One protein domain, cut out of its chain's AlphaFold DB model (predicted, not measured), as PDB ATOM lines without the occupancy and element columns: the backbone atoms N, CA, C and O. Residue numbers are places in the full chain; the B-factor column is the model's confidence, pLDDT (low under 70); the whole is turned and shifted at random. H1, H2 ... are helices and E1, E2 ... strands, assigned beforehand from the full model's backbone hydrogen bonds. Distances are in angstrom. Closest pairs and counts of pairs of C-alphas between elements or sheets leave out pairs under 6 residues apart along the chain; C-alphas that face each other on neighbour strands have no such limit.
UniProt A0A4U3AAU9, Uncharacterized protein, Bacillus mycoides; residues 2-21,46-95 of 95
ATOM      1  N   GLU A   2     153.148 177.118 152.392       54.31
ATOM      2  CA  GLU A   2     153.181 178.437 153.012       54.31
ATOM      3  C   GLU A   2     153.390 178.258 154.521       54.31
ATOM      4  O   GLU A   2     152.746 177.408 155.136       54.31
ATOM      5  N   ILE A   3     154.348 178.989 155.093       58.00
ATOM      6  CA  ILE A   3     154.664 178.963 156.526       58.00
ATOM      7  C   ILE A   3     154.512 180.393 157.027       58.00
ATOM      8  O   ILE A   3     155.208 181.286 156.537       58.00
ATOM      9  N   SER A   4     153.612 180.614 157.982       65.69
ATOM     10  CA  SER A   4     153.497 181.903 158.663       65.69
ATOM     11  C   SER A   4     154.262 181.874 159.983       65.69
ATOM     12  O   SER A   4     154.328 180.845 160.660       65.69
ATOM     13  N   PHE A   5     154.874 183.007 160.328       67.31
ATOM     14  CA  PHE A   5     155.679 183.171 161.535       67.31
ATOM     15  C   PHE A   5     155.191 184.381 162.323       67.31
ATOM     16  O   PHE A   5     155.058 185.475 161.771       67.31
ATOM     17  N   GLU A   6     155.002 184.200 163.623       72.38
ATOM     18  CA  GLU A   6     154.703 185.274 164.562       72.38
ATOM     19  C   GLU A   6     155.747 185.291 165.675       72.38
ATOM     20  O   GLU A   6     156.088 184.257 166.245       72.38
ATOM     21  N   LEU A   7     156.264 186.477 165.989       77.31
ATOM     22  CA  LEU A   7     157.148 186.689 167.129       77.31
ATOM     23  C   LEU A   7     156.353 187.339 168.257       77.31
ATOM     24  O   LEU A   7     155.663 188.342 168.056       77.31
ATOM     25  N   GLY A   8     156.511 186.812 169.461       78.62
ATOM     26  CA  GLY A   8     155.881 187.372 170.644       78.62
ATOM     27  C   GLY A   8     156.695 187.135 171.896       78.62
ATOM     28  O   GLY A   8     157.713 186.436 171.900       78.62
ATOM     29  N   VAL A   9     156.231 187.766 172.964       80.69
ATOM     30  CA  VAL A   9     156.745 187.577 174.312       80.69
ATOM     31  C   VAL A   9     155.704 186.844 175.142       80.69
ATOM     32  O   VAL A   9     154.507 187.108 175.026       80.69
ATOM     33  N   THR A  10     156.148 185.925 175.987       79.06
ATOM     34  CA  THR A  10     155.265 185.237 176.926       79.06
ATOM     35  C   THR A  10     155.087 186.067 178.195       79.06
ATOM     36  O   THR A  10     156.061 186.512 178.809       79.06
ATOM     37  N   ILE A  11     153.840 186.302 178.601       73.50
ATOM     38  CA  ILE A  11     153.488 187.023 179.832       73.50
ATOM     39  C   ILE A  11     152.355 186.250 180.501       73.50
ATOM     40  O   ILE A  11     151.321 186.000 179.904       73.50
ATOM     41  N   LYS A  12     152.559 185.829 181.752       78.75
ATOM     42  CA  LYS A  12     151.618 185.026 182.551       78.75
ATOM     43  C   LYS A  12     151.119 183.753 181.841       78.75
ATOM     44  O   LYS A  12     150.002 183.315 182.081       78.75
ATOM     45  N   GLY A  13     151.952 183.143 180.996       66.06
ATOM     46  CA  GLY A  13     151.583 181.953 180.221       66.06
ATOM     47  C   GLY A  13     150.718 182.235 178.985       66.06
ATOM     48  O   GLY A  13     150.223 181.288 178.371       66.06
ATOM     49  N   GLU A  14     150.556 183.506 178.610       73.81
ATOM     50  CA  GLU A  14     149.906 183.963 177.378       73.81
ATOM     51  C   GLU A  14     150.947 184.501 176.384       73.81
ATOM     52  O   GLU A  14     152.031 184.939 176.775       73.81
ATOM     53  N   PHE A  15     150.633 184.443 175.087       71.81
ATOM     54  CA  PHE A  15     151.480 184.960 174.011       71.81
ATOM     55  C   PHE A  15     151.036 186.361 173.603       71.81
ATOM     56  O   PHE A  15     149.899 186.559 173.176       71.81
ATOM     57  N   HIS A  16     151.958 187.314 173.691       74.94
ATOM     58  CA  HIS A  16     151.721 188.709 173.345       74.94
ATOM     59  C   HIS A  16     152.545 189.062 172.102       74.94
ATOM     60  O   HIS A  16     153.780 189.112 172.188       74.94
ATOM     61  N   PRO A  17     151.909 189.280 170.935       72.06
ATOM     62  CA  PRO A  17     152.628 189.525 169.692       72.06
ATOM     63  C   PRO A  17     153.396 190.846 169.771       72.06
ATOM     64  O   PRO A  17     152.845 191.892 170.125       72.06
ATOM     65  N   VAL A  18     154.680 190.819 169.408       67.88
ATOM     66  CA  VAL A  18     155.524 192.020 169.378       67.88
ATOM     67  C   VAL A  18     155.787 192.424 167.936       67.88
ATOM     68  O   VAL A  18     156.408 191.709 167.155       67.88
ATOM     69  N   SER A  19     155.317 193.614 167.560       61.97
ATOM     70  CA  SER A  19     155.611 194.169 166.242       61.97
ATOM     71  C   SER A  19     157.022 194.757 166.242       61.97
ATOM     72  O   SER A  19     157.275 195.808 166.839       61.97
ATOM     73  N   ILE A  20     157.962 194.097 165.564       54.28
ATOM     74  CA  ILE A  20     159.257 194.707 165.267       54.28
ATOM     75  C   ILE A  20     159.008 195.739 164.161       54.28
ATOM     76  O   ILE A  20     158.837 195.386 162.999       54.28
ATOM     77  N   LYS A  21     159.019 197.038 164.501       44.97
ATOM     78  CA  LYS A  21     158.838 198.157 163.542       44.97
ATOM     79  C   LYS A  21     159.865 198.192 162.390       44.97
ATOM     80  O   LYS A  21     159.758 199.026 161.497       44.97
ATOM     81  N   PHE A  46     151.099 178.550 176.637       68.31
ATOM     82  CA  PHE A  46     152.465 179.027 176.883       68.31
ATOM     83  C   PHE A  46     152.850 178.935 178.368       68.31
ATOM     84  O   PHE A  46     153.795 179.574 178.810       68.31
ATOM     85  N   THR A  47     152.120 178.136 179.152       66.69
ATOM     86  CA  THR A  47     152.337 177.974 180.605       66.69
ATOM     87  C   THR A  47     153.707 177.399 180.977       66.69
ATOM     88  O   THR A  47     154.188 177.657 182.076       66.69
ATOM     89  N   GLU A  48     154.360 176.678 180.064       71.06
ATOM     90  CA  GLU A  48     155.725 176.157 180.239       71.06
ATOM     91  C   GLU A  48     156.811 177.221 179.987       71.06
ATOM     92  O   GLU A  48     157.990 176.986 180.260       71.06
ATOM     93  N   TYR A  49     156.427 178.402 179.487       73.62
ATOM     94  CA  TYR A  49     157.337 179.496 179.174       73.62
ATOM     95  C   TYR A  49     157.289 180.581 180.255       73.62
ATOM     96  O   TYR A  49     156.236 181.122 180.600       73.62
ATOM     97  N   SER A  50     158.460 180.942 180.774       79.69
ATOM     98  CA  SER A  50     158.622 182.009 181.763       79.69
ATOM     99  C   SER A  50     158.227 183.372 181.194       79.69
ATOM    100  O   SER A  50     158.322 183.617 179.992       79.69
ATOM    101  N   ASN A  51     157.852 184.307 182.068       80.44
ATOM    102  CA  ASN A  51     157.585 185.685 181.660       80.44
ATOM    103  C   ASN A  51     158.818 186.321 181.006       80.44
ATOM    104  O   ASN A  51     159.923 186.225 181.539       80.44
ATOM    105  N   GLY A  52     158.613 187.024 179.895       78.06
ATOM    106  CA  GLY A  52     159.684 187.685 179.157       78.06
ATOM    107  C   GLY A  52     160.437 186.776 178.187       78.06
ATOM    108  O   GLY A  52     161.402 187.237 177.577       78.06
ATOM    109  N   GLN A  53     160.029 185.517 178.000       82.31
ATOM    110  CA  GLN A  53     160.634 184.681 176.965       82.31
ATOM    111  C   GLN A  53     160.146 185.114 175.584       82.31
ATOM    112  O   GLN A  53     158.954 185.306 175.355       82.31
ATOM    113  N   LEU A  54     161.093 185.280 174.665       80.50
ATOM    114  CA  LEU A  54     160.807 185.515 173.258       80.50
ATOM    115  C   LEU A  54     160.604 184.170 172.581       80.50
ATOM    116  O   LEU A  54     161.496 183.312 172.600       80.50
ATOM    117  N   VAL A  55     159.443 184.014 171.961       79.50
ATOM    118  CA  VAL A  55     159.071 182.802 171.242       79.50
ATOM    119  C   VAL A  55     158.625 183.146 169.828       79.50
ATOM    120  O   VAL A  55     157.950 184.152 169.599       79.50
ATOM    121  N   ILE A  56     159.023 182.308 168.877       79.62
ATOM    122  CA  ILE A  56     158.488 182.302 167.519       79.62
ATOM    123  C   ILE A  56     157.449 181.194 167.452       79.62
ATOM    124  O   ILE A  56     157.761 180.045 167.764       79.62
ATOM    125  N   VAL A  57     156.240 181.541 167.031       75.38
ATOM    126  CA  VAL A  57     155.187 180.590 166.688       75.38
ATOM    127  C   VAL A  57     155.169 180.473 165.172       75.38
ATOM    128  O   VAL A  57     154.977 181.465 164.469       75.38
ATOM    129  N   SER A  58     155.402 179.273 164.662       73.88
ATOM    130  CA  SER A  58     155.271 178.956 163.243       73.88
ATOM    131  C   SER A  58     154.064 178.069 163.017       73.88
ATOM    132  O   SER A  58     153.855 177.094 163.740       73.88
ATOM    133  N   ASN A  59     153.290 178.409 161.996       69.12
ATOM    134  CA  ASN A  59     152.108 177.673 161.588       69.12
ATOM    135  C   ASN A  59     152.338 177.158 160.165       69.12
ATOM    136  O   ASN A  59     152.527 177.944 159.229       69.12
ATOM    137  N   LYS A  60     152.384 175.835 160.028       67.56
ATOM    138  CA  LYS A  60     152.592 175.134 158.766       67.56
ATOM    139  C   LYS A  60     151.364 174.284 158.469       67.56
ATOM    140  O   LYS A  60     150.921 173.503 159.302       67.56
ATOM    141  N   TRP A  61     150.854 174.407 157.251       64.19
ATOM    142  CA  TRP A  61     149.843 173.497 156.726       64.19
ATOM    143  C   TRP A  61     150.514 172.459 155.834       64.19
ATOM    144  O   TRP A  61     151.070 172.790 154.782       64.19
ATOM    145  N   GLU A  62     150.470 171.199 156.252       63.75
ATOM    146  CA  GLU A  62     151.020 170.075 155.501       63.75
ATOM    147  C   GLU A  62     150.058 168.890 155.581       63.75
ATOM    148  O   GLU A  62     149.523 168.580 156.637       63.75
ATOM    149  N   ASN A  63     149.800 168.235 154.444       62.91
ATOM    150  CA  ASN A  63     148.989 167.014 154.379       62.91
ATOM    151  C   ASN A  63     147.616 167.108 155.079       62.91
ATOM    152  O   ASN A  63     147.183 166.151 155.709       62.91
ATOM    153  N   GLN A  64     146.926 168.251 154.950       59.88
ATOM    154  CA  GLN A  64     145.626 168.532 155.593       59.88
ATOM    155  C   GLN A  64     145.669 168.622 157.128       59.88
ATOM    156  O   GLN A  64     144.622 168.692 157.768       59.88
ATOM    157  N   VAL A  65     146.862 168.673 157.721       57.97
ATOM    158  CA  VAL A  65     147.072 168.863 159.155       57.97
ATOM    159  C   VAL A  65     147.703 170.230 159.392       57.97
ATOM    160  O   VAL A  65     148.599 170.668 158.665       57.97
ATOM    161  N   GLN A  66     147.214 170.912 160.424       64.69
ATOM    162  CA  GLN A  66     147.830 172.127 160.930       64.69
ATOM    163  C   GLN A  66     148.923 171.765 161.941       64.69
ATOM    164  O   GLN A  66     148.640 171.248 163.026       64.69
ATOM    165  N   GLU A  67     150.171 172.065 161.603       68.62
ATOM    166  CA  GLU A  67     151.314 171.937 162.500       68.62
ATOM    167  C   GLU A  67     151.661 173.302 163.094       68.62
ATOM    168  O   GLU A  67     151.964 174.261 162.381       68.62
ATOM    169  N   ILE A  68     151.618 173.385 164.424       72.88
ATOM    170  CA  ILE A  68     152.050 174.564 165.173       72.88
ATOM    171  C   ILE A  68     153.337 174.199 165.898       72.88
ATOM    172  O   ILE A  68     153.353 173.282 166.719       72.88
ATOM    173  N   GLU A  69     154.405 174.936 165.617       77.69
ATOM    174  CA  GLU A  69     155.687 174.804 166.305       77.69
ATOM    175  C   GLU A  69     155.996 176.102 167.057       77.69
ATOM    176  O   GLU A  69     155.818 177.198 166.528       77.69
ATOM    177  N   ILE A  70     156.462 175.978 168.302       74.75
ATOM    178  CA  ILE A  70     156.861 177.107 169.147       74.75
ATOM    179  C   ILE A  70     158.342 176.959 169.476       74.75
ATOM    180  O   ILE A  70     158.758 175.980 170.100       74.75
ATOM    181  N   LYS A  71     159.150 177.947 169.096       79.31
ATOM    182  CA  LYS A  71     160.592 177.968 169.362       79.31
ATOM    183  C   LYS A  71     160.955 179.119 170.284       79.31
ATOM    184  O   LYS A  71     160.675 180.273 169.973       79.31
ATOM    185  N   LYS A  72     161.646 178.819 171.386       80.62
ATOM    186  CA  LYS A  72     162.294 179.839 172.222       80.62
ATOM    187  C   LYS A  72     163.500 180.404 171.475       80.62
ATOM    188  O   LYS A  72     164.383 179.651 171.074       80.62
ATOM    189  N   VAL A  73     163.552 181.725 171.331       80.44
ATOM    190  CA  VAL A  73     164.638 182.422 170.617       80.44
ATOM    191  C   VAL A  73     165.432 183.380 171.496       80.44
ATOM    192  O   VAL A  73     166.495 183.844 171.095       80.44
ATOM    193  N   GLY A  74     164.952 183.662 172.705       81.25
ATOM    194  CA  GLY A  74     165.669 184.502 173.655       81.25
ATOM    195  C   GLY A  74     164.804 184.918 174.831       81.25
ATOM    196  O   GLY A  74     163.749 184.338 175.084       81.25
ATOM    197  N   GLU A  75     165.265 185.938 175.543       83.56
ATOM    198  CA  GLU A  75     164.570 186.548 176.674       83.56
ATOM    199  C   GLU A  75     164.742 188.066 176.588       83.56
ATOM    200  O   GLU A  75     165.808 188.557 176.205       83.56
ATOM    201  N   ILE A  76     163.690 188.822 176.905       79.38
ATOM    202  CA  ILE A  76     163.785 190.278 177.020       79.38
ATOM    203  C   ILE A  76     164.284 190.686 178.404       79.38
ATOM    204  O   ILE A  76     164.095 189.982 179.395       79.38
ATOM    205  N   SER A  77     164.894 191.869 178.486       79.06
ATOM    206  CA  SER A  77     165.338 192.413 179.767       79.06
ATOM    207  C   SER A  77     164.157 192.669 180.709       79.06
ATOM    208  O   SER A  77     163.056 193.037 180.290       79.06
ATOM    209  N   HIS A  78     164.408 192.534 182.013       79.25
ATOM    210  CA  HIS A  78     163.386 192.730 183.042       79.25
ATOM    211  C   HIS A  78     162.744 194.128 182.987       79.25
ATOM    212  O   HIS A  78     161.537 194.265 183.164       79.25
ATOM    213  N   HIS A  79     163.537 195.163 182.689       77.75
ATOM    214  CA  HIS A  79     163.034 196.528 182.526       77.75
ATOM    215  C   HIS A  79     161.996 196.617 181.400       77.75
ATOM    216  O   HIS A  79     160.905 197.146 181.603       77.75
ATOM    217  N   LEU A  80     162.306 196.043 180.232       75.31
ATOM    218  CA  LEU A  80     161.412 196.067 179.076       75.31
ATOM    219  C   LEU A  80     160.132 195.261 179.338       75.31
ATOM    220  O   LEU A  80     159.042 195.705 178.982       75.31
ATOM    221  N   LEU A  81     160.249 194.114 180.018       79.44
ATOM    222  CA  LEU A  81     159.099 193.314 180.441       79.44
ATOM    223  C   LEU A  81     158.143 194.134 181.319       79.44
ATOM    224  O   LEU A  81     156.936 194.139 181.075       79.44
ATOM    225  N   GLN A  82     158.667 194.883 182.293       80.25
ATOM    226  CA  GLN A  82     157.835 195.747 183.130       80.25
ATOM    227  C   GLN A  82     157.142 196.856 182.330       80.25
ATOM    228  O   GLN A  82     155.988 197.178 182.612       80.25
ATOM    229  N   GLU A  83     157.813 197.454 181.344       79.00
ATOM    230  CA  GLU A  83     157.201 198.477 180.489       79.00
ATOM    231  C   GLU A  83     156.057 197.920 179.636       79.00
ATOM    232  O   GLU A  83     155.024 198.581 179.499       79.00
ATOM    233  N   ILE A  84     156.212 196.703 179.100       75.00
ATOM    234  CA  ILE A  84     155.161 196.017 178.336       75.00
ATOM    235  C   ILE A  84     153.971 195.709 179.249       75.00
ATOM    236  O   ILE A  84     152.857 196.145 178.962       75.00
ATOM    237  N   MET A  85     154.210 195.079 180.403       76.25
ATOM    238  CA  MET A  85     153.150 194.756 181.368       76.25
ATOM    239  C   MET A  85     152.400 196.008 181.856       76.25
ATOM    240  O   MET A  85     151.179 195.982 182.008       76.25
ATOM    241  N   LYS A  86     153.104 197.130 182.067       79.44
ATOM    242  CA  LYS A  86     152.488 198.420 182.430       79.44
ATOM    243  C   LYS A  86     151.608 198.987 181.318       79.44
ATOM    244  O   LYS A  86     150.595 199.610 181.623       79.44
ATOM    245  N   LYS A  87     152.000 198.831 180.049       71.50
ATOM    246  CA  LYS A  87     151.189 199.280 178.909       71.50
ATOM    247  C   LYS A  87     149.921 198.448 178.780       71.50
ATOM    248  O   LYS A  87     148.857 199.032 178.622       71.50
ATOM    249  N   GLU A  88     150.007 197.131 178.921       67.06
ATOM    250  CA  GLU A  88     148.832 196.259 178.812       67.06
ATOM    251  C   GLU A  88     147.833 196.447 179.954       67.06
ATOM    252  O   GLU A  88     146.627 196.506 179.712       67.06
ATOM    253  N   ALA A  89     148.320 196.667 181.179       64.06
ATOM    254  CA  ALA A  89     147.468 196.994 182.322       64.06
ATOM    255  C   ALA A  89     146.681 198.310 182.151       64.06
ATOM    256  O   ALA A  89     145.679 198.511 182.826       64.06
ATOM    257  N   ARG A  90     147.117 199.221 181.267       58.66
ATOM    258  CA  ARG A  90     146.389 200.465 180.950       58.66
ATOM    259  C   ARG A  90     145.326 200.291 179.866       58.66
ATOM    260  O   ARG A  90     144.489 201.174 179.715       58.66
ATOM    261  N   VAL A  91     145.385 199.209 179.089       56.81
ATOM    262  CA  VAL A  91     144.449 198.945 177.982       56.81
ATOM    263  C   VAL A  91     143.224 198.165 178.466       56.81
ATOM    264  O   VAL A  91     142.175 198.222 177.833       56.81
ATOM    265  N   THR A  92     143.317 197.487 179.610       47.69
ATOM    266  CA  THR A  92     142.176 196.842 180.266       47.69
ATOM    267  C   THR A  92     141.456 197.855 181.165       47.69
ATOM    268  O   THR A  92     142.001 198.224 182.207       47.69
ATOM    269  N   PRO A  93     140.251 198.346 180.808       41.78
ATOM    270  CA  PRO A  93     139.473 199.145 181.740       41.78
ATOM    271  C   PRO A  93     139.077 198.254 182.920       41.78
ATOM    272  O   PRO A  93     138.620 197.126 182.739       41.78
ATOM    273  N   SER A  94     139.292 198.757 184.133       47.56
ATOM    274  CA  SER A  94     138.702 198.165 185.331       47.56
ATOM    275  C   SER A  94     137.182 198.273 185.194       47.56
ATOM    276  O   SER A  94     136.672 199.380 185.018       47.56
ATOM    277  N   ILE A  95     136.505 197.123 185.175       45.16
ATOM    278  CA  ILE A  95     135.040 197.005 185.191       45.16
ATOM    279  C   ILE A  95     134.536 197.372 186.584       45.16
ATOM    280  O   ILE A  95     135.186 196.927 187.560       45.16
TER     281      ILE A  95
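AT A GLANCE: This is residues 2 to 21 and 46 to 95 of the 95 residues of an uncharacterized protein of Bacillus mycoides (UniProt A0A4U3AAU9). One strongly twisted wall of four antiparallel strands, built on the long hairpin E3 and E4 with E1 alongside and the short E2 at an edge, has a single helix, H1, at the end where E4 finishes. H1 only grazes the sheet, and the last residues, 89 to 95, of which 89 to 91 belong to H1, stick out free of the rest. The printed part has 70 residues, with four named strands followed by one named helix, E1 E2 E3 E4 H1, and the sheet order is E2 E1 E3 E4. The class is mixed, helices and strands; the whole is loose, with a radius of gyration of the C-alphas of 14.1 A and spans of 44 by 30 by 27 A.

HOW THE PARTS SIT: E3, residues 53 to 62, and E4, residues 65 to 75, form a hairpin, antiparallel at 161 degrees between directions; N 56 and O 71 are within hydrogen-bond range at 2.8 A. E1, residues 3 to 11, is the other neighbour of E3, antiparallel at 151 degrees, with N 6 and O 57 at 2.9 A and N 57 and O 6 at 2.8 A. E2, residues 14 to 17, forms a hairpin with E1, antiparallel at 121 degrees, with N 9 and O 16 at 2.9 A. E2 and E4 are the edge strands and are apart. From edge to edge the strands' lines turn by 97 degrees. H1, residues 78 to 91, is on the sheet but only grazes it, with residues 81 to 88; the closest C-alphas of E1 and H1 are those of Ile 11 and Met 85, 7.9 A apart. In H1, 8 of 10 O i to N i+4 pairs are within hydrogen-bond range.

IN THESE COORDINATES: From first to last C-alpha, E4 measures 30.4 A, E3 27.7 A, E1 24.7 A, H1 20.6 A and E2 9.9 A. E1 begins at C-alpha 3 (154.664, 178.963, 156.526). E4 ends at C-alpha 75 (164.570, 186.548, 176.674), and H1 ends at C-alpha 91 (144.449, 198.945, 177.982).

THE WHOLE: The two C-alphas farthest apart are those of Asn 63 and Ile 95, 45.2 A. Residues 22 to 45 are not printed, and C-alphas 21 and 46 are 24.2 A apart across this cut, which falls in the link from E2 to E3. The links E1 to E2, E3 to E4 and E4 to H1 are tight. The mean pLDDT of the printed part is 70.5, and 28 residues are under 70, among them residues 59 to 67 and 88 to 95.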